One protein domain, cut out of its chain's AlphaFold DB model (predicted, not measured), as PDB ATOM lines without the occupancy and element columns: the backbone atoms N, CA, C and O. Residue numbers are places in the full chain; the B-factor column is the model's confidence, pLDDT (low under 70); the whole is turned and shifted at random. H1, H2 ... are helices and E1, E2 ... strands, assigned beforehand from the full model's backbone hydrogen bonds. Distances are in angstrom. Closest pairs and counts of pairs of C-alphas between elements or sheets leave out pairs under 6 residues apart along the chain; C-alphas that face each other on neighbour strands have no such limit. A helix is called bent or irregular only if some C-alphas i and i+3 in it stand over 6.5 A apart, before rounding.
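This is residues 10 to 188 of the 326 residues of the protein "GAD-like domain" of Tsukamurella paurometabola (UniProt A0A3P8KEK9). A strongly twisted sheet of five antiparallel strands has H5 over one face and H4 across the opposite face, while H1, H2 and H3 gather near its E1 and E2 side. Residues 10 to 19 of H1 stick out from the body, and the long unnamed stretch 102 to 132 reaches away from the helices H1, H2 and H3. The printed part has 179 residues, with five named helices and five named strands in the chain order H1 H2 H3 E1 H4 E2 E3 E4 E5 H5; the class is mixed, helices and strands, and the sheet's order is E1 E2 E3 E4 E5. It is compact, with a radius of gyration of the C-alphas of 17.0 A and spans of 50 by 41 by 28 A.

Begin with the sheet: E1 is residues 84 to 86, E2 133 to 138, 15.4 A long, E3 142 to 147, 16.4 A, E4 152 to 157, 16.3 A, and E5 162 to 165. Find C-alpha 10 at (-24.881, -87.954, 27.517); from there H1 runs 37.0 A to residue 35. H2, residues 46 to 62, 24.5 A long, has a kink of 38 degrees near residue 56 and is irregular, C-alphas 58 and 61 being 7.2 A apart. H3 is residues 65 to 74, H4 92 to 101, and H5 177 to 187, ending at C-alpha 187, (-0.199, -99.135, 5.544).

E2 to E5 form a meander, each strand the antiparallel neighbour of the one before. Look for N 85 and O 137 at 2.8 A between E1 and E2, N 135 and O 144 at 2.8 A between E2 and E3, N 145 and O 154 at 2.8 A between E3 and E4, and N 155 and O 164 at 2.8 A between E4 and E5. H5 is on the sheet at a height of 8.6 A and runs along the strands, at 4 degrees to E3 on the local plane. H4, on the opposite face, runs across them at 70 degrees to E3 on the local plane. H3 only grazes the sheet with residues 67 to 74. It is the hub, touching H1 at Ile 24 and Leu 66, H2 at Gly 60 and Val 68, and H5 at Leu 66 and Glu 178, the closest C-alphas 5.9, 5.6 and 6.1 A apart. H2 and H3 are a helical hairpin. Every O i to N i+4 pair is within hydrogen-bond range in H1, H3, H4 and H5, and 11 of 13 in H2.

The C-alphas of Ala 44 and Asp 107, the two farthest apart, are 51.5 A apart. The printed part has no cut. The links H4 to E2 and E5 to H5 are long. Mean pLDDT of the printed part is 77.2, and it is under 70 in 60 residues, among them 92 to 130.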
ATOM      1  N   SER A  10     -24.221 -87.847  28.826       64.69
ATOM      2  CA  SER A  10     -24.881 -87.954  27.517       64.69
ATOM      3  C   SER A  10     -24.319 -86.981  26.474       64.69
ATOM      4  O   SER A  10     -24.282 -87.308  25.292       64.69
ATOM      5  N   GLY A  11     -23.861 -85.791  26.890       63.62
ATOM      6  CA  GLY A  11     -23.250 -84.814  25.980       63.62
ATOM      7  C   GLY A  11     -21.866 -85.237  25.477       63.62
ATOM      8  O   GLY A  11     -21.566 -85.083  24.291       63.62
ATOM      9  N   ASP A  12     -21.047 -85.826  26.352       67.12
ATOM     10  CA  ASP A  12     -19.704 -86.300  26.000       67.12
ATOM     11  C   ASP A  12     -19.741 -87.547  25.102       67.12
ATOM     12  O   ASP A  12     -18.967 -87.644  24.147       67.12
ATOM     13  N   GLU A  13     -20.667 -88.478  25.350       66.00
ATOM     14  CA  GLU A  13     -20.872 -89.663  24.504       66.00
ATOM     15  C   GLU A  13     -21.344 -89.283  23.097       66.00
ATOM     16  O   GLU A  13     -20.817 -89.788  22.103       66.00
ATOM     17  N   GLN A  14     -22.277 -88.334  22.989       58.41
ATOM     18  CA  GLN A  14     -22.791 -87.877  21.700       58.41
ATOM     19  C   GLN A  14     -21.725 -87.117  20.892       58.41
ATOM     20  O   GLN A  14     -21.616 -87.311  19.681       58.41
ATOM     21  N   SER A  15     -20.886 -86.313  21.552       57.03
ATOM     22  CA  SER A  15     -19.750 -85.623  20.922       57.03
ATOM     23  C   SER A  15     -18.678 -86.603  20.423       57.03
ATOM     24  O   SER A  15     -18.196 -86.483  19.292       57.03
ATOM     25  N   ARG A  16     -18.352 -87.638  21.214       68.44
ATOM     26  CA  ARG A  16     -17.426 -88.708  20.800       68.44
ATOM     27  C   ARG A  16     -17.966 -89.525  19.630       68.44
ATOM     28  O   ARG A  16     -17.210 -89.806  18.703       68.44
ATOM     29  N   ALA A  17     -19.256 -89.860  19.635       66.25
ATOM     30  CA  ALA A  17     -19.891 -90.601  18.546       66.25
ATOM     31  C   ALA A  17     -19.850 -89.824  17.219       66.25
ATOM     32  O   ALA A  17     -19.506 -90.390  16.183       66.25
ATOM     33  N   VAL A  18     -20.123 -88.514  17.254       69.12
ATOM     34  CA  VAL A  18     -20.017 -87.642  16.071       69.12
ATOM     35  C   VAL A  18     -18.571 -87.567  15.569       69.12
ATOM     36  O   VAL A  18     -18.334 -87.686  14.367       69.12
ATOM     37  N   GLY A  19     -17.599 -87.433  16.478       78.38
ATOM     38  CA  GLY A  19     -16.177 -87.431  16.124       78.38
ATOM     39  C   GLY A  19     -15.698 -88.750  15.506       78.38
ATOM     40  O   GLY A  19     -14.908 -88.727  14.562       78.38
ATOM     41  N   SER A  20     -16.200 -89.887  15.997       81.88
ATOM     42  CA  SER A  20     -15.895 -91.213  15.448       81.88
ATOM     43  C   SER A  20     -16.488 -91.397  14.047       81.88
ATOM     44  O   SER A  20     -15.764 -91.715  13.107       81.88
ATOM     45  N   ALA A  21     -17.772 -91.078  13.857       83.44
ATOM     46  CA  ALA A  21     -18.430 -91.200  12.554       83.44
ATOM     47  C   ALA A  21     -17.762 -90.331  11.473       83.44
ATOM     48  O   ALA A  21     -17.553 -90.784  10.348       83.44
ATOM     49  N   GLN A  22     -17.375 -89.096  11.818       89.25
ATOM     50  CA  GLN A  22     -16.646 -88.219  10.901       89.25
ATOM     51  C   GLN A  22     -15.283 -88.809  10.507       89.25
ATOM     52  O   GLN A  22     -14.889 -88.725   9.345       89.25
ATOM     53  N   ARG A  23     -14.570 -89.415  11.462       91.81
ATOM     54  CA  ARG A  23     -13.269 -90.053  11.228       91.81
ATOM     55  C   ARG A  23     -13.393 -91.282  10.330       91.81
ATOM     56  O   ARG A  23     -12.632 -91.404   9.379       91.81
ATOM     57  N   ILE A  24     -14.378 -92.142  10.581       93.56
ATOM     58  CA  ILE A  24     -14.658 -93.315   9.742       93.56
ATOM     59  C   ILE A  24     -14.965 -92.884   8.303       93.56
ATOM     60  O   ILE A  24     -14.446 -93.484   7.368       93.56
ATOM     61  N   GLY A  25     -15.727 -91.801   8.110       93.62
ATOM     62  CA  GLY A  25     -15.946 -91.225   6.779       93.62
ATOM     63  C   GLY A  25     -14.638 -90.855   6.068       93.62
ATOM     64  O   GLY A  25     -14.431 -91.242   4.925       93.62
ATOM     65  N   GLN A  26     -13.714 -90.192   6.770       93.94
ATOM     66  CA  GLN A  26     -12.398 -89.841   6.216       93.94
ATOM     67  C   GLN A  26     -11.549 -91.072   5.874       93.94
ATOM     68  O   GLN A  26     -10.824 -91.059   4.882       93.94
ATOM     69  N   PHE A  27     -11.624 -92.128   6.686       94.62
ATOM     70  CA  PHE A  27     -10.940 -93.389   6.403       94.62
ATOM     71  C   PHE A  27     -11.465 -94.034   5.123       94.62
ATOM     72  O   PHE A  27     -10.663 -94.415   4.272       94.62
ATOM     73  N   LEU A  28     -12.788 -94.088   4.954       94.75
ATOM     74  CA  LEU A  28     -13.416 -94.611   3.741       94.75
ATOM     75  C   LEU A  28     -13.009 -93.801   2.504       94.75
ATOM     76  O   LEU A  28     -12.619 -94.399   1.512       94.75
ATOM     77  N   ASP A  29     -12.987 -92.467   2.578       94.31
ATOM     78  CA  ASP A  29     -12.558 -91.625   1.450       94.31
ATOM     79  C   ASP A  29     -11.119 -91.934   0.994       94.31
ATOM     80  O   ASP A  29     -10.802 -91.903  -0.199       94.31
ATOM     81  N   VAL A  30     -10.215 -92.219   1.939       93.12
ATOM     82  CA  VAL A  30      -8.839 -92.613   1.606       93.12
ATOM     83  C   VAL A  30      -8.805 -94.011   1.003       93.12
ATOM     84  O   VAL A  30      -8.113 -94.203   0.005       93.12
ATOM     85  N   ILE A  31      -9.543 -94.958   1.585       92.38
ATOM     86  CA  ILE A  31      -9.627 -96.337   1.097       92.38
ATOM     87  C   ILE A  31     -10.142 -96.355  -0.341       92.38
ATOM     88  O   ILE A  31      -9.463 -96.900  -1.203       92.38
ATOM     89  N   ASP A  32     -11.246 -95.668  -0.636       92.31
ATOM     90  CA  ASP A  32     -11.822 -95.580  -1.984       92.31
ATOM     91  C   ASP A  32     -10.795 -95.097  -3.018       92.31
ATOM     92  O   ASP A  32     -10.720 -95.595  -4.139       92.31
ATOM     93  N   ARG A  33      -9.965 -94.124  -2.630       91.62
ATOM     94  CA  ARG A  33      -8.929 -93.568  -3.503       91.62
ATOM     95  C   ARG A  33      -7.747 -94.518  -3.706       91.62
ATOM     96  O   ARG A  33      -7.115 -94.458  -4.755       91.62
ATOM     97  N   VAL A  34      -7.391 -95.306  -2.693       90.00
ATOM     98  CA  VAL A  34      -6.183 -96.149  -2.688       90.00
ATOM     99  C   VAL A  34      -6.463 -97.553  -3.222       90.00
ATOM    100  O   VAL A  34      -5.591 -98.150  -3.848       90.00
ATOM    101  N   TRP A  35      -7.652 -98.094  -2.976       89.75
ATOM    102  CA  TRP A  35      -8.011 -99.462  -3.343       89.75
ATOM    103  C   TRP A  35      -8.523 -99.600  -4.776       89.75
ATOM    104  O   TRP A  35      -8.370-100.667  -5.372       89.75
ATOM    105  N   GLY A  36      -9.070 -98.519  -5.336       88.69
ATOM    106  CA  GLY A  36      -9.649 -98.526  -6.673       88.69
ATOM    107  C   GLY A  36     -10.998 -99.243  -6.721       88.69
ATOM    108  O   GLY A  36     -11.729 -99.295  -5.731       88.69
ATOM    109  N   GLU A  37     -11.340 -99.762  -7.898       90.44
ATOM    110  CA  GLU A  37     -12.631-100.410  -8.136       90.44
ATOM    111  C   GLU A  37     -12.684-101.825  -7.526       90.44
ATOM    112  O   GLU A  37     -11.696-102.563  -7.603       90.44
ATOM    113  N   PRO A  38     -13.830-102.228  -6.948       92.31
ATOM    114  CA  PRO A  38     -14.008-103.566  -6.400       92.31
ATOM    115  C   PRO A  38     -14.049-104.639  -7.500       92.31
ATOM    116  O   PRO A  38     -14.604-104.446  -8.581       92.31
ATOM    117  N   LEU A  39     -13.512-105.813  -7.180       87.81
ATOM    118  CA  LEU A  39     -13.436-106.995  -8.035       87.81
ATOM    119  C   LEU A  39     -14.280-108.137  -7.464       87.81
ATOM    120  O   LEU A  39     -14.279-108.390  -6.260       87.81
ATOM    121  N   GLY A  40     -14.945-108.888  -8.341       78.38
ATOM    122  CA  GLY A  40     -15.491-110.211  -8.016       78.38
ATOM    123  C   GLY A  40     -16.689-110.250  -7.061       78.38
ATOM    124  O   GLY A  40     -17.123-111.345  -6.717       78.38
ATOM    125  N   TRP A  41     -17.240-109.103  -6.654       78.56
ATOM    126  CA  TRP A  41     -18.452-109.034  -5.836       78.56
ATOM    127  C   TRP A  41     -19.386-107.941  -6.351       78.56
ATOM    128  O   TRP A  41     -18.998-106.776  -6.433       78.56
ATOM    129  N   ASP A  42     -20.621-108.314  -6.684       82.94
ATOM    130  CA  ASP A  42     -21.662-107.378  -7.109       82.94
ATOM    131  C   ASP A  42     -22.778-107.357  -6.063       82.94
ATOM    132  O   ASP A  42     -23.428-108.373  -5.827       82.94
ATOM    133  N   LEU A  43     -22.991-106.209  -5.420       81.38
ATOM    134  CA  LEU A  43     -24.077-106.017  -4.453       81.38
ATOM    135  C   LEU A  43     -25.433-105.748  -5.119       81.38
ATOM    136  O   LEU A  43     -26.447-105.717  -4.423       81.38
ATOM    137  N   ALA A  44     -25.475-105.532  -6.438       84.19
ATOM    138  CA  ALA A  44     -26.727-105.532  -7.188       84.19
ATOM    139  C   ALA A  44     -27.292-106.952  -7.352       84.19
ATOM    140  O   ALA A  44     -28.488-107.103  -7.610       84.19
ATOM    141  N   ASP A  45     -26.458-107.981  -7.175       91.25
ATOM    142  CA  ASP A  45     -26.903-109.363  -7.079       91.25
ATOM    143  C   ASP A  45     -27.602-109.617  -5.730       91.25
ATOM    144  O   ASP A  45     -27.070-109.333  -4.651       91.25
ATOM    145  N   GLU A  46     -28.829-110.141  -5.793       91.38
ATOM    146  CA  GLU A  46     -29.681-110.325  -4.614       91.38
ATOM    147  C   GLU A  46     -29.122-111.369  -3.634       91.38
ATOM    148  O   GLU A  46     -29.307-111.228  -2.422       91.38
ATOM    149  N   GLU A  47     -28.425-112.399  -4.125       90.94
ATOM    150  CA  GLU A  47     -27.845-113.456  -3.291       90.94
ATOM    151  C   GLU A  47     -26.629-112.933  -2.519       90.94
ATOM    152  O   GLU A  47     -26.521-113.129  -1.301       90.94
ATOM    153  N   ASN A  48     -25.764-112.179  -3.195       90.62
ATOM    154  CA  ASN A  48     -24.640-111.490  -2.571       90.62
ATOM    155  C   ASN A  48     -25.112-110.479  -1.521       90.62
ATOM    156  O   ASN A  48     -24.598-110.465  -0.398       90.62
ATOM    157  N   ALA A  49     -26.114-109.657  -1.847       91.25
ATOM    158  CA  ALA A  49     -26.675-108.682  -0.916       91.25
ATOM    159  C   ALA A  49     -27.301-109.355   0.319       91.25
ATOM    160  O   ALA A  49     -27.074-108.916   1.452       91.25
ATOM    161  N   ALA A  50     -28.050-110.447   0.125       94.19
ATOM    162  CA  ALA A  50     -28.631-111.221   1.220       94.19
ATOM    163  C   ALA A  50     -27.552-111.861   2.108       94.19
ATOM    164  O   ALA A  50     -27.670-111.834   3.336       94.19
ATOM    165  N   THR A  51     -26.484-112.385   1.502       93.44
ATOM    166  CA  THR A  51     -25.341-112.953   2.228       93.44
ATOM    167  C   THR A  51     -24.678-111.894   3.100       93.44
ATOM    168  O   THR A  51     -24.526-112.100   4.305       93.44
ATOM    169  N   VAL A  52     -24.362-110.725   2.537       94.62
ATOM    170  CA  VAL A  52     -23.775-109.605   3.287       94.62
ATOM    171  C   VAL A  52     -24.691-109.164   4.431       94.62
ATOM    172  O   VAL A  52     -24.217-108.975   5.549       94.62
ATOM    173  N   ALA A  53     -26.005-109.072   4.211       96.12
ATOM    174  CA  ALA A  53     -26.957-108.705   5.261       96.12
ATOM    175  C   ALA A  53     -26.988-109.715   6.428       96.12
ATOM    176  O   ALA A  53     -27.008-109.311   7.598       96.12
ATOM    177  N   ASP A  54     -26.950-111.023   6.139       95.94
ATOM    178  CA  ASP A  54     -26.830-112.066   7.171       95.94
ATOM    179  C   ASP A  54     -25.509-111.931   7.941       95.94
ATOM    180  O   ASP A  54     -25.508-111.977   9.176       95.94
ATOM    181  N   ARG A  55     -24.392-111.687   7.242       94.12
ATOM    182  CA  ARG A  55     -23.084-111.506   7.890       94.12
ATOM    183  C   ARG A  55     -23.035-110.269   8.771       94.12
ATOM    184  O   ARG A  55     -22.612-110.378   9.917       94.12
ATOM    185  N   LEU A  56     -23.526-109.126   8.303       96.00
ATOM    186  CA  LEU A  56     -23.591-107.899   9.100       96.00
ATOM    187  C   LEU A  56     -24.444-108.087  10.359       96.00
ATOM    188  O   LEU A  56     -24.077-107.606  11.427       96.00
ATOM    189  N   THR A  57     -25.539-108.843  10.263       96.38
ATOM    190  CA  THR A  57     -26.395-109.141  11.419       96.38
ATOM    191  C   THR A  57     -25.664-109.980  12.471       96.38
ATOM    192  O   THR A  57     -25.814-109.727  13.666       96.38
ATOM    193  N   ARG A  58     -24.875-110.977  12.051       93.50
ATOM    194  CA  ARG A  58     -24.174-111.888  12.975       93.50
ATOM    195  C   ARG A  58     -22.864-111.324  13.512       93.50
ATOM    196  O   ARG A  58     -22.582-111.488  14.695       93.50
ATOM    197  N   TYR A  59     -22.072-110.699  12.649       94.19
ATOM    198  CA  TYR A  59     -20.692-110.311  12.935       94.19
ATOM    199  C   TYR A  59     -20.510-108.805  13.108       94.19
ATOM    200  O   TYR A  59     -19.552-108.399  13.754       94.19
ATOM    201  N   GLY A  60     -21.424-107.973  12.599       95.62
ATOM    202  CA  GLY A  60     -21.324-106.513  12.701       95.62
ATOM    203  C   GLY A  60     -21.142-105.993  14.134       95.62
ATOM    204  O   GLY A  60     -20.257-105.175  14.351       95.62
ATOM    205  N   PRO A  61     -21.875-106.509  15.142       95.31
ATOM    206  CA  PRO A  61     -21.673-106.112  16.540       95.31
ATOM    207  C   PRO A  61     -20.331-106.542  17.153       95.31
ATOM    208  O   PRO A  61     -20.039-106.163  18.285       95.31
ATOM    209  N   LEU A  62     -19.561-107.386  16.461       93.75
ATOM    210  CA  LEU A  62     -18.330-108.000  16.960       93.75
ATOM    211  C   LEU A  62     -17.068-107.399  16.343       93.75
ATOM    212  O   LEU A  62     -15.980-107.780  16.754       93.75
ATOM    213  N   VAL A  63     -17.183-106.513  15.357       94.00
ATOM    214  CA  VAL A  63     -16.046-105.926  14.636       94.00
ATOM    215  C   VAL A  63     -16.073-104.399  14.742       94.00
ATOM    216  O   VAL A  63     -17.111-103.835  15.095       94.00
ATOM    217  N   PRO A  64     -14.959-103.709  14.441       94.44
ATOM    218  CA  PRO A  64     -14.956-102.253  14.340       94.44
ATOM    219  C   PRO A  64     -15.975-101.756  13.306       94.44
ATOM    220  O   PRO A  64     -16.200-102.394  12.272       94.44
ATOM    221  N   GLU A  65     -16.563-100.591  13.555       95.69
ATOM    222  CA  GLU A  65     -17.585 -99.978  12.703       95.69
ATOM    223  C   GLU A  65     -17.038 -99.685  11.298       95.69
ATOM    224  O   GLU A  65     -17.771 -99.826  10.318       95.69
ATOM    225  N   LEU A  66     -15.751 -99.346  11.151       95.88
ATOM    226  CA  LEU A  66     -15.116 -99.215   9.839       95.88
ATOM    227  C   LEU A  66     -15.262-100.503   9.019       95.88
ATOM    228  O   LEU A  66     -15.575-100.432   7.830       95.88
ATOM    229  N   MET A  67     -15.119-101.673   9.645       96.81
ATOM    230  CA  MET A  67     -15.289-102.954   8.960       96.81
ATOM    231  C   MET A  67     -16.738-103.183   8.529       96.81
ATOM    232  O   MET A  67     -16.994-103.589   7.396       96.81
ATOM    233  N   VAL A  68     -17.697-102.853   9.402       97.12
ATOM    234  CA  VAL A  68     -19.134-102.902   9.089       97.12
ATOM    235  C   VAL A  68     -19.435-102.056   7.852       97.12
ATOM    236  O   VAL A  68     -20.164-102.496   6.959       97.12
ATOM    237  N   ARG A  69     -18.850-100.855   7.761       96.88
ATOM    238  CA  ARG A  69     -19.016 -99.959   6.607       96.88
ATOM    239  C   ARG A  69     -18.396-100.527   5.340       96.88
ATOM    240  O   ARG A  69     -19.035-100.440   4.295       96.88
ATOM    241  N   LEU A  70     -17.210-101.123   5.429       96.19
ATOM    242  CA  LEU A  70     -16.552-101.756   4.287       96.19
ATOM    243  C   LEU A  70     -17.377-102.927   3.747       96.19
ATOM    244  O   LEU A  70     -17.729-102.915   2.571       96.19
ATOM    245  N   TRP A  71     -17.790-103.869   4.598       96.19
ATOM    246  CA  TRP A  71     -18.647-104.985   4.180       96.19
ATOM    247  C   TRP A  71     -19.996-104.519   3.632       96.19
ATOM    248  O   TRP A  71     -20.466-105.042   2.629       96.19
ATOM    249  N   SER A  72     -20.614-103.503   4.237       95.81
ATOM    250  CA  SER A  72     -21.884-102.961   3.732       95.81
ATOM    251  C   SER A  72     -21.742-102.324   2.351       95.81
ATOM    252  O   SER A  72     -22.682-102.346   1.562       95.81
ATOM    253  N   ARG A  73     -20.590-101.704   2.081       95.12
ATOM    254  CA  ARG A  73     -20.349-100.941   0.858       95.12
ATOM    255  C   ARG A  73     -19.824-101.800  -0.287       95.12
ATOM    256  O   ARG A  73     -20.138-101.515  -1.436       95.12
ATOM    257  N   TYR A  74     -19.035-102.817   0.035       95.19
ATOM    258  CA  TYR A  74     -18.263-103.588  -0.936       95.19
ATOM    259  C   TYR A  74     -18.522-105.092  -0.885       95.19
ATOM    260  O   TYR A  74     -18.022-105.829  -1.730       95.19
ATOM    261  N   GLY A  75     -19.283-105.573   0.099       94.88
ATOM    262  CA  GLY A  75     -19.405-106.999   0.364       94.88
ATOM    263  C   GLY A  75     -18.042-107.618   0.660       94.88
ATOM    264  O   GLY A  75     -17.304-107.119   1.511       94.88
ATOM    265  N   PHE A  76     -17.716-108.689  -0.062       93.44
ATOM    266  CA  PHE A  76     -16.470-109.448   0.084       93.44
ATOM    267  C   PHE A  76     -15.591-109.342  -1.174       93.44
ATOM    268  O   PHE A  76     -15.000-110.313  -1.638       93.44
ATOM    269  N   ALA A  77     -15.564-108.143  -1.769       93.56
ATOM    270  CA  ALA A  77     -14.820-107.846  -2.989       93.56
ATOM    271  C   ALA A  77     -13.294-107.866  -2.812       93.56
ATOM    272  O   ALA A  77     -12.760-107.653  -1.717       93.56
ATOM    273  N   GLY A  78     -12.614-108.061  -3.941       91.50
ATOM    274  CA  GLY A  78     -11.181-107.856  -4.120       91.50
ATOM    275  C   GLY A  78     -10.849-106.436  -4.575       91.50
ATOM    276  O   GLY A  78     -11.699-105.746  -5.125       91.50
ATOM    277  N   PHE A  79      -9.611-106.006  -4.375       92.62
ATOM    278  CA  PHE A  79      -9.115-104.663  -4.683       92.62
ATOM    279  C   PHE A  79      -7.651-104.707  -5.122       92.62
ATOM    280  O   PHE A  79      -6.980-105.732  -4.965       92.62
ATOM    281  N   GLN A  80      -7.159-103.573  -5.638       87.75
ATOM    282  CA  GLN A  80      -5.751-103.366  -5.999       87.75
ATOM    283  C   GLN A  80      -5.175-104.502  -6.853       87.75
ATOM    284  O   GLN A  80      -4.162-105.106  -6.502       87.75
ATOM    285  N   ASP A  81      -5.861-104.837  -7.946       86.00
ATOM    286  CA  ASP A  81      -5.423-105.870  -8.891       86.00
ATOM    287  C   ASP A  81      -5.158-107.232  -8.228       86.00
ATOM    288  O   ASP A  81      -4.187-107.919  -8.539       86.00
ATOM    289  N   ARG A  82      -6.079-107.641  -7.339       86.25
ATOM    290  CA  ARG A  82      -6.109-108.935  -6.620       86.25
ATOM    291  C   ARG A  82      -5.219-109.001  -5.377       86.25
ATOM    292  O   ARG A  82      -5.148-110.061  -4.754       86.25
ATOM    293  N   GLN A  83      -4.596-107.895  -4.975       85.56
ATOM    294  CA  GLN A  83      -3.748-107.869  -3.784       85.56
ATOM    295  C   GLN A  83      -4.511-108.009  -2.484       85.56
ATOM    296  O   GLN A  83      -3.966-108.591  -1.558       85.56
ATOM    297  N   ILE A  84      -5.727-107.473  -2.387       89.81
ATOM    298  CA  ILE A  84      -6.471-107.425  -1.124       89.81
ATOM    299  C   ILE A  84      -7.901-107.870  -1.366       89.81
ATOM    300  O   ILE A  84      -8.505-107.488  -2.361       89.81
ATOM    301  N   TRP A  85      -8.453-108.653  -0.447       92.19
ATOM    302  CA  TRP A  85      -9.852-109.062  -0.448       92.19
ATOM    303  C   TRP A  85     -10.470-108.856   0.925       92.19
ATOM    304  O   TRP A  85      -9.867-109.212   1.938       92.19
ATOM    305  N   LEU A  86     -11.689-108.318   0.950       94.00
ATOM    306  CA  LEU A  86     -12.538-108.352   2.137       94.00
ATOM    307  C   LEU A  86     -13.027-109.789   2.333       94.00
ATOM    308  O   LEU A  86     -13.602-110.377   1.421       94.00
ATOM    309  N   CYS A  87     -12.806-110.358   3.513       91.81
ATOM    310  CA  CYS A  87     -13.188-111.743   3.786       91.81
ATOM    311  C   CYS A  87     -14.663-111.861   4.188       91.81
ATOM    312  O   CYS A  87     -15.154-111.022   4.951       91.81
ATOM    313  N   ASP A  88     -15.332-112.945   3.768       90.94
ATOM    314  CA  ASP A  88     -16.547-113.408   4.451       90.94
ATOM    315  C   ASP A  88     -16.138-113.881   5.860       90.94
ATOM    316  O   ASP A  88     -15.360-114.834   5.987       90.94
ATOM    317  N   PRO A  89     -16.657-113.275   6.944       90.31
ATOM    318  CA  PRO A  89     -16.332-113.695   8.307       90.31
ATOM    319  C   PRO A  89     -16.732-115.148   8.626       90.31
ATOM    320  O   PRO A  89     -16.264-115.712   9.615       90.31
ATOM    321  N   ALA A  90     -17.592-115.769   7.812       87.62
ATOM    322  CA  ALA A  90     -17.986-117.170   7.936       87.62
ATOM    323  C   ALA A  90     -17.101-118.148   7.141       87.62
ATOM    324  O   ALA A  90     -17.366-119.357   7.181       87.62
ATOM    325  N   MET A  91     -16.076-117.661   6.432       80.25
ATOM    326  CA  MET A  91     -15.183-118.504   5.639       80.25
ATOM    327  C   MET A  91     -14.565-119.632   6.501       80.25
ATOM    328  O   MET A  91     -14.304-119.436   7.697       80.25
ATOM    329  N   PRO A  92     -14.281-120.822   5.931       68.81
ATOM    330  CA  PRO A  92     -13.839-121.990   6.699       68.81
ATOM    331  C   PRO A  92     -12.588-121.769   7.559       68.81
ATOM    332  O   PRO A  92     -12.446-122.443   8.580       68.81
ATOM    333  N   ILE A  93     -11.721-120.809   7.202       67.06
ATOM    334  CA  ILE A  93     -10.511-120.480   7.969       67.06
ATOM    335  C   ILE A  93     -10.826-120.171   9.436       67.06
ATOM    336  O   ILE A  93     -10.097-120.630  10.308       67.06
ATOM    337  N   ALA A  94     -11.946-119.493   9.722       63.41
ATOM    338  CA  ALA A  94     -12.336-119.112  11.078       63.41
ATOM    339  C   ALA A  94     -12.485-120.348  11.979       63.41
ATOM    340  O   ALA A  94     -11.933-120.412  13.074       63.41
ATOM    341  N   LYS A  95     -13.126-121.401  11.458       64.38
ATOM    342  CA  LYS A  95     -13.308-122.669  12.181       64.38
ATOM    343  C   LYS A  95     -11.996-123.409  12.408       64.38
ATOM    344  O   LYS A  95     -11.860-124.133  13.392       64.38
ATOM    345  N   ILE A  96     -11.045-123.281  11.484       61.97
ATOM    346  CA  ILE A  96      -9.760-123.969  11.603       61.97
ATOM    347  C   ILE A  96      -8.854-123.238  12.600       61.97
ATOM    348  O   ILE A  96      -8.159-123.893  13.376       61.97
ATOM    349  N   LEU A  97      -8.905-121.903  12.630       62.38
ATOM    350  CA  LEU A  97      -8.218-121.091  13.634       62.38
ATOM    351  C   LEU A  97      -8.694-121.449  15.041       62.38
ATOM    352  O   LEU A  97      -7.862-121.767  15.894       62.38
ATOM    353  N   ASP A  98     -10.011-121.516  15.245       61.44
ATOM    354  CA  ASP A  98     -10.610-121.932  16.516       61.44
ATOM    355  C   ASP A  98     -10.128-123.329  16.947       61.44
ATOM    356  O   ASP A  98      -9.809-123.549  18.116       61.44
ATOM    357  N   ALA A  99     -10.026-124.275  16.006       59.69
ATOM    358  CA  ALA A  99      -9.635-125.656  16.287       59.69
ATOM    359  C   ALA A  99      -8.134-125.853  16.570       59.69
ATOM    360  O   ALA A  99      -7.770-126.825  17.230       59.69
ATOM    361  N   ARG A 100      -7.250-124.996  16.038       56.56
ATOM    362  CA  ARG A 100      -5.789-125.196  16.111       56.56
ATOM    363  C   ARG A 100      -5.076-124.319  17.110       56.56
ATOM    364  O   ARG A 100      -4.101-124.768  17.702       56.56
ATOM    365  N   LEU A 101      -5.546-123.097  17.301       57.00
ATOM    366  CA  LEU A 101      -4.979-122.243  18.334       57.00
ATOM    367  C   LEU A 101      -5.335-122.770  19.716       57.00
ATOM    368  O   LEU A 101      -4.526-122.668  20.632       57.00
ATOM    369  N   CYS A 102      -6.491-123.419  19.825       51.09
ATOM    370  CA  CYS A 102      -6.916-124.114  21.028       51.09
ATOM    371  C   CYS A 102      -6.624-125.587  21.002       51.09
ATOM    372  O   CYS A 102      -7.501-126.406  21.275       51.09
ATOM    373  N   ASP A 103      -5.361-125.909  20.754       46.09
ATOM    374  CA  ASP A 103      -4.844-127.103  21.391       46.09
ATOM    375  C   ASP A 103      -4.946-126.868  22.912       46.09
ATOM    376  O   ASP A 103      -4.329-125.920  23.422       46.09
ATOM    377  N   PRO A 104      -5.797-127.615  23.639       46.84
ATOM    378  CA  PRO A 104      -5.949-127.419  25.065       46.84
ATOM    379  C   PRO A 104      -4.585-127.658  25.694       46.84
ATOM    380  O   PRO A 104      -4.016-128.743  25.558       46.84
ATOM    381  N   ASN A 105      -4.062-126.654  26.395       46.62
ATOM    382  CA  ASN A 105      -2.903-126.858  27.246       46.62
ATOM    383  C   ASN A 105      -3.156-128.127  28.101       46.62
ATOM    384  O   ASN A 105      -4.205-128.195  28.758       46.62
ATOM    385  N   PRO A 106      -2.256-129.134  28.109       47.53
ATOM    386  CA  PRO A 106      -2.416-130.350  28.914       47.53
ATOM    387  C   PRO A 106      -2.607-130.085  30.420       47.53
ATOM    388  O   PRO A 106      -3.028-130.983  31.149       47.53
ATOM    389  N   ASP A 107      -2.392-128.848  30.876       53.47
ATOM    390  CA  ASP A 107      -2.669-128.375  32.237       53.47
ATOM    391  C   ASP A 107      -4.165-128.080  32.549       53.47
ATOM    392  O   ASP A 107      -4.472-127.461  33.567       53.47
ATOM    393  N   ASN A 108      -5.118-128.575  31.743       44.78
ATOM    394  CA  ASN A 108      -6.576-128.608  32.011       44.78
ATOM    395  C   ASN A 108      -7.360-127.276  31.975       44.78
ATOM    396  O   ASN A 108      -8.447-127.216  32.558       44.78
ATOM    397  N   ASN A 109      -6.907-126.233  31.272       48.84
ATOM    398  CA  ASN A 109      -7.784-125.090  30.978       48.84
ATOM    399  C   ASN A 109      -8.156-125.036  29.479       48.84
ATOM    400  O   ASN A 109      -7.360-124.556  28.671       48.84
ATOM    401  N   PRO A 110      -9.351-125.519  29.089       45.94
ATOM    402  CA  PRO A 110      -9.800-125.532  27.694       45.94
ATOM    403  C   PRO A 110     -10.047-124.130  27.108       45.94
ATOM    404  O   PRO A 110     -10.306-124.015  25.917       45.94
ATOM    405  N   GLU A 111      -9.966-123.068  27.916       46.78
ATOM    406  CA  GLU A 111     -10.145-121.678  27.474       46.78
ATOM    407  C   GLU A 111      -8.821-120.975  27.128       46.78
ATOM    408  O   GLU A 111      -8.827-119.812  26.731       46.78
ATOM    409  N   THR A 112      -7.676-121.648  27.293       45.81
ATOM    410  CA  THR A 112      -6.353-121.017  27.169       45.81
ATOM    411  C   THR A 112      -5.585-121.535  25.967       45.81
ATOM    412  O   THR A 112      -5.220-122.708  25.922       45.81
ATOM    413  N   CYS A 113      -5.312-120.641  25.017       49.47
ATOM    414  CA  CYS A 113      -4.697-120.955  23.735       49.47
ATOM    415  C   CYS A 113      -3.340-120.237  23.682       49.47
ATOM    416  O   CYS A 113      -3.241-119.020  23.875       49.47
ATOM    417  N   THR A 114      -2.261-121.015  23.559       52.72
ATOM    418  CA  THR A 114      -0.885-120.494  23.626       52.72
ATOM    419  C   THR A 114      -0.339-120.432  22.211       52.72
ATOM    420  O   THR A 114      -0.193-121.472  21.580       52.72
ATOM    421  N   ILE A 115      -0.040-119.232  21.704       53.53
ATOM    422  CA  ILE A 115       0.557-119.074  20.370       53.53
ATOM    423  C   ILE A 115       2.024-119.531  20.447       53.53
ATOM    424  O   ILE A 115       2.812-118.901  21.164       53.53
ATOM    425  N   PRO A 116       2.429-120.607  19.746       45.25
ATOM    426  CA  PRO A 116       3.823-121.031  19.720       45.25
ATOM    427  C   PRO A 116       4.661-119.993  18.967       45.25
ATOM    428  O   PRO A 116       4.319-119.604  17.854       45.25
ATOM    429  N   GLY A 117       5.774-119.547  19.554       44.34
ATOM    430  CA  GLY A 117       6.809-118.827  18.800       44.34
ATOM    431  C   GLY A 117       6.666-117.306  18.671       44.34
ATOM    432  O   GLY A 117       7.199-116.741  17.721       44.34
ATOM    433  N   GLY A 118       6.028-116.613  19.623       41.28
ATOM    434  CA  GLY A 118       6.046-115.144  19.678       41.28
ATOM    435  C   GLY A 118       7.468-114.572  19.806       41.28
ATOM    436  O   GLY A 118       7.972-114.371  20.913       41.28
ATOM    437  N   GLY A 119       8.124-114.316  18.670       37.59
ATOM    438  CA  GLY A 119       9.369-113.564  18.589       37.59
ATOM    439  C   GLY A 119       9.146-112.148  19.119       37.59
ATOM    440  O   GLY A 119       8.196-111.482  18.730       37.59
ATOM    441  N   CYS A 120      10.034-111.704  20.010       33.41
ATOM    442  CA  CYS A 120       9.981-110.436  20.750       33.41
ATOM    443  C   CYS A 120       8.947-110.389  21.897       33.41
ATOM    444  O   CYS A 120       7.884-109.791  21.794       33.41
ATOM    445  N   GLY A 121       9.307-110.956  23.055       41.41
ATOM    446  CA  GLY A 121       8.789-110.514  24.362       41.41
ATOM    447  C   GLY A 121       7.341-110.866  24.727       41.41
ATOM    448  O   GLY A 121       6.902-110.476  25.804       41.41
ATOM    449  N   GLN A 122       6.608-111.615  23.897       48.09
ATOM    450  CA  GLN A 122       5.211-111.997  24.165       48.09
ATOM    451  C   GLN A 122       5.023-113.430  24.697       48.09
ATOM    452  O   GLN A 122       3.914-113.966  24.687       48.09
ATOM    453  N   GLN A 123       6.088-114.058  25.203       43.59
ATOM    454  CA  GLN A 123       5.976-115.351  25.880       43.59
ATOM    455  C   GLN A 123       5.070-115.224  27.118       43.59
ATOM    456  O   GLN A 123       5.338-114.420  28.008       43.59
ATOM    457  N   GLY A 124       3.997-116.019  27.169       44.44
ATOM    458  CA  GLY A 124       3.100-116.109  28.327       44.44
ATOM    459  C   GLY A 124       1.785-115.334  28.222       44.44
ATOM    460  O   GLY A 124       1.019-115.340  29.184       44.44
ATOM    461  N   LYS A 125       1.477-114.698  27.083       48.31
ATOM    462  CA  LYS A 125       0.109-114.227  26.838       48.31
ATOM    463  C   LYS A 125      -0.768-115.397  26.406       48.31
ATOM    464  O   LYS A 125      -0.574-115.990  25.349       48.31
ATOM    465  N   THR A 126      -1.718-115.726  27.266       47.53
ATOM    466  CA  THR A 126      -2.812-116.629  26.948       47.53
ATOM    467  C   THR A 126      -3.837-115.876  26.120       47.53
ATOM    468  O   THR A 126      -4.413-114.900  26.597       47.53
ATOM    469  N   TYR A 127      -4.076-116.337  24.898       51.94
ATOM    470  CA  TYR A 127      -5.154-115.827  24.067       51.94
ATOM    471  C   TYR A 127      -6.352-116.762  24.216       51.94
ATOM    472  O   TYR A 127      -6.197-117.979  24.284       51.94
ATOM    473  N   ILE A 128      -7.548-116.199  24.320       48.94
ATOM    474  CA  ILE A 128      -8.790-116.969  24.311       48.94
ATOM    475  C   ILE A 128      -9.259-116.957  22.853       48.94
ATOM    476  O   ILE A 128      -9.466-115.882  22.293       48.94
ATOM    477  N   SER A 129      -9.406-118.115  22.211       51.59
ATOM    478  CA  SER A 129      -9.780-118.208  20.784       51.59
ATOM    479  C   SER A 129     -11.218-117.849  20.458       51.59
ATOM    480  O   SER A 129     -11.681-118.176  19.375       51.59
ATOM    481  N   GLN A 130     -11.975-117.270  21.383       55.06
ATOM    482  CA  GLN A 130     -13.410-117.120  21.195       55.06
ATOM    483  C   GLN A 130     -13.717-116.173  20.021       55.06
ATOM    484  O   GLN A 130     -13.840-114.964  20.204       55.06
ATOM    485  N   GLY A 131     -13.861-116.756  18.826       72.19
ATOM    486  CA  GLY A 131     -14.385-116.137  17.619       72.19
ATOM    487  C   GLY A 131     -13.418-115.178  16.941       72.19
ATOM    488  O   GLY A 131     -13.718-113.990  16.852       72.19
ATOM    489  N   TRP A 132     -12.286-115.669  16.434       84.75
ATOM    490  CA  TRP A 132     -11.443-114.856  15.553       84.75
ATOM    491  C   TRP A 132     -12.173-114.609  14.234       84.75
ATOM    492  O   TRP A 132     -12.609-115.545  13.565       84.75
ATOM    493  N   ILE A 133     -12.298-113.340  13.853       90.25
ATOM    494  CA  ILE A 133     -13.047-112.932  12.667       90.25
ATOM    495  C   ILE A 133     -12.047-112.544  11.576       90.25
ATOM    496  O   ILE A 133     -11.313-111.572  11.769       90.25
ATOM    497  N   PRO A 134     -11.981-113.269  10.445       91.62
ATOM    498  CA  PRO A 134     -11.171-112.848   9.313       91.62
ATOM    499  C   PRO A 134     -11.772-111.580   8.713       91.62
ATOM    500  O   PRO A 134     -12.968-111.509   8.435       91.62
ATOM    501  N   LEU A 135     -10.931-110.566   8.550       93.12
ATOM    502  CA  LEU A 135     -11.323-109.265   8.024       93.12
ATOM    503  C   LEU A 135     -10.860-109.102   6.580       93.12
ATOM    504  O   LEU A 135     -11.619-108.648   5.725       93.12
ATOM    505  N   LEU A 136      -9.609-109.480   6.323       92.06
ATOM    506  CA  LEU A 136      -8.933-109.285   5.047       92.06
ATOM    507  C   LEU A 136      -8.054-110.480   4.737       92.06
ATOM    508  O   LEU A 136      -7.549-111.138   5.650       92.06
ATOM    509  N   ARG A 137      -7.774-110.669   3.456       90.19
ATOM    510  CA  ARG A 137      -6.650-111.480   3.008       90.19
ATOM    511  C   ARG A 137      -5.936-110.831   1.843       90.19
ATOM    512  O   ARG A 137      -6.531-110.002   1.152       90.19
ATOM    513  N   ASP A 138      -4.723-111.286   1.574       88.56
ATOM    514  CA  ASP A 138      -4.082-111.022   0.295       88.56
ATOM    515  C   ASP A 138      -4.281-112.128  -0.738       88.56
ATOM    516  O   ASP A 138      -4.951-113.146  -0.512       88.56
ATOM    517  N   GLY A 139      -3.698-111.897  -1.913       86.94
ATOM    518  CA  GLY A 139      -3.646-112.870  -2.991       86.94
ATOM    519  C   GLY A 139      -2.844-114.132  -2.666       86.94
ATOM    520  O   GLY A 139      -3.036-115.124  -3.357       86.94
ATOM    521  N   PHE A 140      -2.020-114.144  -1.612       85.25
ATOM    522  CA  PHE A 140      -1.219-115.302  -1.191       85.25
ATOM    523  C   PHE A 140      -1.761-116.017   0.053       85.25
ATOM    524  O   PHE A 140      -1.152-116.962   0.555       85.25
ATOM    525  N   GLY A 141      -2.929-115.596   0.542       83.31
ATOM    526  CA  GLY A 141      -3.594-116.213   1.680       83.31
ATOM    527  C   GLY A 141      -3.051-115.781   3.032       83.31
ATOM    528  O   GLY A 141      -3.341-116.448   4.025       83.31
ATOM    529  N   THR A 142      -2.285-114.697   3.118       85.81
ATOM    530  CA  THR A 142      -2.039-114.058   4.409       85.81
ATOM    531  C   THR A 142      -3.339-113.380   4.842       85.81
ATOM    532  O   THR A 142      -3.980-112.701   4.046       85.81
ATOM    533  N   ILE A 143      -3.785-113.602   6.080       88.00
ATOM    534  CA  ILE A 143      -5.121-113.209   6.559       88.00
ATOM    535  C   ILE A 143      -4.989-112.312   7.781       88.00
ATOM    536  O   ILE A 143      -4.372-112.703   8.769       88.00
ATOM    537  N   LEU A 144      -5.621-111.138   7.747       90.75
ATOM    538  CA  LEU A 144      -5.834-110.314   8.933       90.75
ATOM    539  C   LEU A 144      -7.085-110.799   9.664       90.75
ATOM    540  O   LEU A 144      -8.175-110.822   9.090       90.75
ATOM    541  N   THR A 145      -6.953-111.119  10.945       89.88
ATOM    542  CA  THR A 145      -8.070-111.431  11.836       89.88
ATOM    543  C   THR A 145      -8.192-110.415  12.956       89.88
ATOM    544  O   THR A 145      -7.231-109.734  13.315       89.88
ATOM    545  N   TYR A 146      -9.391-110.339  13.523       90.38
ATOM    546  CA  TYR A 146      -9.716-109.553  14.703       90.38
ATOM    547  C   TYR A 146     -10.299-110.448  15.789       90.38
ATOM    548  O   TYR A 146     -11.127-111.314  15.502       90.38
ATOM    549  N   ALA A 147      -9.874-110.236  17.031       86.56
ATOM    550  CA  ALA A 147     -10.399-110.933  18.195       86.56
ATOM    551  C   ALA A 147     -11.328-109.989  18.985       86.56
ATOM    552  O   ALA A 147     -10.838-109.107  19.693       86.56
ATOM    553  N   PRO A 148     -12.665-110.164  18.922       85.88
ATOM    554  CA  PRO A 148     -13.626-109.239  19.535       85.88
ATOM    555  C   PRO A 148     -13.470-109.084  21.048       85.88
ATOM    556  O   PRO A 148     -13.801-108.046  21.613       85.88
ATOM    557  N   THR A 149     -12.980-110.130  21.710       82.44
ATOM    558  CA  THR A 149     -12.812-110.179  23.165       82.44
ATOM    559  C   THR A 149     -11.640-109.337  23.655       82.44
ATOM    560  O   THR A 149     -11.717-108.787  24.753       82.44
ATOM    561  N   THR A 150     -10.567-109.229  22.866       80.94
ATOM    562  CA  THR A 150      -9.355-108.484  23.242       80.94
ATOM    563  C   THR A 150      -9.184-107.182  22.467       80.94
ATOM    564  O   THR A 150      -8.416-106.325  22.898       80.94
ATOM    565  N   GLY A 151      -9.890-107.012  21.346       84.38
ATOM    566  CA  GLY A 151      -9.697-105.890  20.429       84.38
ATOM    567  C   GLY A 151      -8.392-105.968  19.632       84.38
ATOM    568  O   GLY A 151      -7.989-104.987  19.008       84.38
ATOM    569  N   GLU A 152      -7.700-107.108  19.670       83.69
ATOM    570  CA  GLU A 152      -6.413-107.292  19.003       83.69
ATOM    571  C   GLU A 152      -6.584-107.809  17.574       83.69
ATOM    572  O   GLU A 152      -7.553-108.498  17.245       83.69
ATOM    573  N   TYR A 153      -5.588-107.505  16.741       85.38
ATOM    574  CA  TYR A 153      -5.473-108.040  15.393       85.38
ATOM    575  C   TYR A 153      -4.297-109.005  15.294       85.38
ATOM    576  O   TYR A 153      -3.248-108.832  15.929       85.38
ATOM    577  N   PHE A 154      -4.470-110.014  14.451       83.56
ATOM    578  CA  PHE A 154      -3.443-110.996  14.147       83.56
ATOM    579  C   PHE A 154      -3.339-111.160  12.644       83.56
ATOM    580  O   PHE A 154      -4.324-111.063  11.919       83.56
ATOM    581  N   VAL A 155      -2.128-111.423  12.180       85.00
ATOM    582  CA  VAL A 155      -1.865-111.823  10.807       85.00
ATOM    583  C   VAL A 155      -1.533-113.302  10.817       85.00
ATOM    584  O   VAL A 155      -0.582-113.729  11.472       85.00
ATOM    585  N   ILE A 156      -2.325-114.092  10.105       81.75
ATOM    586  CA  ILE A 156      -2.011-115.484   9.819       81.75
ATOM    587  C   ILE A 156      -1.355-115.525   8.456       81.75
ATOM    588  O   ILE A 156      -2.000-115.307   7.436       81.75
ATOM    589  N   ASP A 157      -0.075-115.832   8.457       78.56
ATOM    590  CA  ASP A 157       0.664-116.141   7.255       78.56
ATOM    591  C   ASP A 157       0.479-117.635   6.956       78.56
ATOM    592  O   ASP A 157       1.121-118.503   7.564       78.56
ATOM    593  N   THR A 158      -0.441-117.946   6.040       73.50
ATOM    594  CA  THR A 158      -0.711-119.334   5.642       73.50
ATOM    595  C   THR A 158       0.436-119.940   4.838       73.50
ATOM    596  O   THR A 158       0.575-121.162   4.833       73.50
ATOM    597  N   SER A 159       1.302-119.110   4.245       68.88
ATOM    598  CA  SER A 159       2.485-119.561   3.517       68.88
ATOM    599  C   SER A 159       3.521-120.200   4.420       68.88
ATOM    600  O   SER A 159       4.080-121.252   4.109       68.88
ATOM    601  N   LEU A 160       3.769-119.546   5.552       66.12
ATOM    602  CA  LEU A 160       4.771-119.958   6.522       66.12
ATOM    603  C   LEU A 160       4.165-120.764   7.673       66.12
ATOM    604  O   LEU A 160       4.909-121.263   8.517       66.12
ATOM    605  N   GLY A 161       2.835-120.866   7.737       69.56
ATOM    606  CA  GLY A 161       2.131-121.454   8.873       69.56
ATOM    607  C   GLY A 161       2.350-120.667  10.164       69.56
ATOM    608  O   GLY A 161       2.444-121.261  11.237       69.56
ATOM    609  N   ARG A 162       2.487-119.338  10.067       71.44
ATOM    610  CA  ARG A 162       2.836-118.459  11.190       71.44
ATOM    611  C   ARG A 162       1.668-117.578  11.588       71.44
ATOM    612  O   ARG A 162       0.881-117.145  10.755       71.44
ATOM    613  N   ILE A 163       1.607-117.266  12.876       74.12
ATOM    614  CA  ILE A 163       0.695-116.264  13.417       74.12
ATOM    615  C   ILE A 163       1.546-115.156  14.002       74.12
ATOM    616  O   ILE A 163       2.338-115.366  14.920       74.12
ATOM    617  N   LEU A 164       1.387-113.974  13.437       76.56
ATOM    618  CA  LEU A 164       2.072-112.770  13.843       76.56
ATOM    619  C   LEU A 164       1.041-111.895  14.545       76.56
ATOM    620  O   LEU A 164       0.059-111.469  13.940       76.56
ATOM    621  N   ALA A 165       1.249-111.609  15.828       72.94
ATOM    622  CA  ALA A 165       0.529-110.500  16.440       72.94
ATOM    623  C   ALA A 165       0.885-109.241  15.643       72.94
ATOM    624  O   ALA A 165       2.074-108.992  15.405       72.94
ATOM    625  N   THR A 166      -0.104-108.450  15.218       69.94
ATOM    626  CA  THR A 166       0.200-107.175  14.563       69.94
ATOM    627  C   THR A 166       0.731-106.235  15.633       69.94
ATOM    628  O   THR A 166      -0.003-105.518  16.311       69.94
ATOM    629  N   GLY A 167       2.038-106.304  15.855       54.28
ATOM    630  CA  GLY A 167       2.765-105.482  16.799       54.28
ATOM    631  C   GLY A 167       2.902-104.060  16.276       54.28
ATOM    632  O   GLY A 167       4.016-103.571  16.135       54.28
ATOM    633  N   SER A 168       1.801-103.348  16.040       48.50
ATOM    634  CA  SER A 168       1.837-101.888  15.928       48.50
ATOM    635  C   SER A 168       1.953-101.240  17.316       48.50
ATOM    636  O   SER A 168       1.431-100.158  17.557       48.50
ATOM    637  N   GLU A 169       2.708-101.852  18.238       45.16
ATOM    638  CA  GLU A 169       2.969-101.327  19.586       45.16
ATOM    639  C   GLU A 169       3.641 -99.946  19.581       45.16
ATOM    640  O   GLU A 169       3.785 -99.331  20.633       45.16
ATOM    641  N   ARG A 170       4.079 -99.450  18.417       45.59
ATOM    642  CA  ARG A 170       4.866 -98.220  18.319       45.59
ATOM    643  C   ARG A 170       4.156 -97.017  17.706       45.59
ATOM    644  O   ARG A 170       4.697 -95.927  17.861       45.59
ATOM    645  N   TYR A 171       3.003 -97.159  17.045       50.59
ATOM    646  CA  TYR A 171       2.483 -96.048  16.224       50.59
ATOM    647  C   TYR A 171       0.977 -95.791  16.258       50.59
ATOM    648  O   TYR A 171       0.558 -94.761  15.732       50.59
ATOM    649  N   VAL A 172       0.161 -96.648  16.876       58.03
ATOM    650  CA  VAL A 172      -1.291 -96.432  16.928       58.03
ATOM    651  C   VAL A 172      -1.796 -96.649  18.346       58.03
ATOM    652  O   VAL A 172      -1.345 -97.556  19.043       58.03
ATOM    653  N   ASP A 173      -2.694 -95.767  18.774       65.50
ATOM    654  CA  ASP A 173      -3.394 -95.878  20.045       65.50
ATOM    655  C   ASP A 173      -4.169 -97.201  20.072       65.50
ATOM    656  O   ASP A 173      -5.079 -97.407  19.268       65.50
ATOM    657  N   ARG A 174      -3.775 -98.123  20.961       66.88
ATOM    658  CA  ARG A 174      -4.440 -99.427  21.115       66.88
ATOM    659  C   ARG A 174      -5.910 -99.277  21.503       66.88
ATOM    660  O   ARG A 174      -6.685-100.195  21.256       66.88
ATOM    661  N   ASP A 175      -6.276 -98.130  22.068       78.62
ATOM    662  CA  ASP A 175      -7.636 -97.841  22.505       78.62
ATOM    663  C   ASP A 175      -8.544 -97.379  21.344       78.62
ATOM    664  O   ASP A 175      -9.743 -97.175  21.547       78.62
ATOM    665  N   ASP A 176      -8.008 -97.240  20.120       85.88
ATOM    666  CA  ASP A 176      -8.768 -96.910  18.908       85.88
ATOM    667  C   ASP A 176      -8.719 -98.060  17.877       85.88
ATOM    668  O   ASP A 176      -7.852 -98.082  16.989       85.88
ATOM    669  N   PRO A 177      -9.656 -99.027  17.954       86.06
ATOM    670  CA  PRO A 177      -9.696-100.154  17.027       86.06
ATOM    671  C   PRO A 177      -9.929 -99.718  15.573       86.06
ATOM    672  O   PRO A 177      -9.460-100.409  14.669       86.06
ATOM    673  N   GLU A 178     -10.578 -98.573  15.333       90.38
ATOM    674  CA  GLU A 178     -10.835 -98.049  13.986       90.38
ATOM    675  C   GLU A 178      -9.546 -97.543  13.341       90.38
ATOM    676  O   GLU A 178      -9.248 -97.861  12.191       90.38
ATOM    677  N   ALA A 179      -8.750 -96.772  14.089       87.62
ATOM    678  CA  ALA A 179      -7.456 -96.291  13.614       87.62
ATOM    679  C   ALA A 179      -6.471 -97.445  13.393       87.62
ATOM    680  O   ALA A 179      -5.690 -97.414  12.437       87.62
ATOM    681  N   MET A 180      -6.517 -98.471  14.251       86.19
ATOM    682  CA  MET A 180      -5.695 -99.668  14.091       86.19
ATOM    683  C   MET A 180      -6.083-100.442  12.828       86.19
ATOM    684  O   MET A 180      -5.197-100.752  12.030       86.19
ATOM    685  N   LEU A 181      -7.379-100.671  12.592       90.31
ATOM    686  CA  LEU A 181      -7.859-101.301  11.362       90.31
ATOM    687  C   LEU A 181      -7.488-100.474  10.127       90.31
ATOM    688  O   LEU A 181      -6.906-101.009   9.190       90.31
ATOM    689  N   TYR A 182      -7.746 -99.165  10.137       90.69
ATOM    690  CA  TYR A 182      -7.374 -98.261   9.046       90.69
ATOM    691  C   TYR A 182      -5.879 -98.336   8.709       90.69
ATOM    692  O   TYR A 182      -5.504 -98.400   7.539       90.69
ATOM    693  N   ASN A 183      -5.018 -98.375   9.728       86.56
ATOM    694  CA  ASN A 183      -3.583 -98.525   9.526       86.56
ATOM    695  C   ASN A 183      -3.256 -99.851   8.821       86.56
ATOM    696  O   ASN A 183      -2.505 -99.839   7.854       86.56
ATOM    697  N   GLN A 184      -3.873-100.965   9.226       84.94
ATOM    698  CA  GLN A 184      -3.683-102.251   8.542       84.94
ATOM    699  C   GLN A 184      -4.195-102.234   7.093       84.94
ATOM    700  O   GLN A 184      -3.559-102.820   6.220       84.94
ATOM    701  N   LEU A 185      -5.307-101.542   6.826       86.62
ATOM    702  CA  LEU A 185      -5.932-101.447   5.501       86.62
ATOM    703  C   LEU A 185      -5.119-100.611   4.499       86.62
ATOM    704  O   LEU A 185      -5.168-100.876   3.300       86.62
ATOM    705  N   VAL A 186      -4.411 -99.581   4.976       84.19
ATOM    706  CA  VAL A 186      -3.734 -98.592   4.112       84.19
ATOM    707  C   VAL A 186      -2.212 -98.694   4.158       84.19
ATOM    708  O   VAL A 186      -1.552 -98.386   3.173       84.19
ATOM    709  N   LEU A 187      -1.646 -99.083   5.300       76.69
ATOM    710  CA  LEU A 187      -0.199 -99.135   5.544       76.69
ATOM    711  C   LEU A 187       0.294-100.551   5.847       76.69
ATOM    712  O   LEU A 187       1.470-100.736   6.163       76.69
ATOM    713  N   GLY A 188      -0.599-101.541   5.815       70.31
ATOM    714  CA  GLY A 188      -0.229-102.924   6.053       70.31
ATOM    715  C   GLY A 188       0.761-103.450   5.005       70.31
ATOM    716  O   GLY A 188       0.907-102.866   3.925       70.31
TER     717      GLY A 188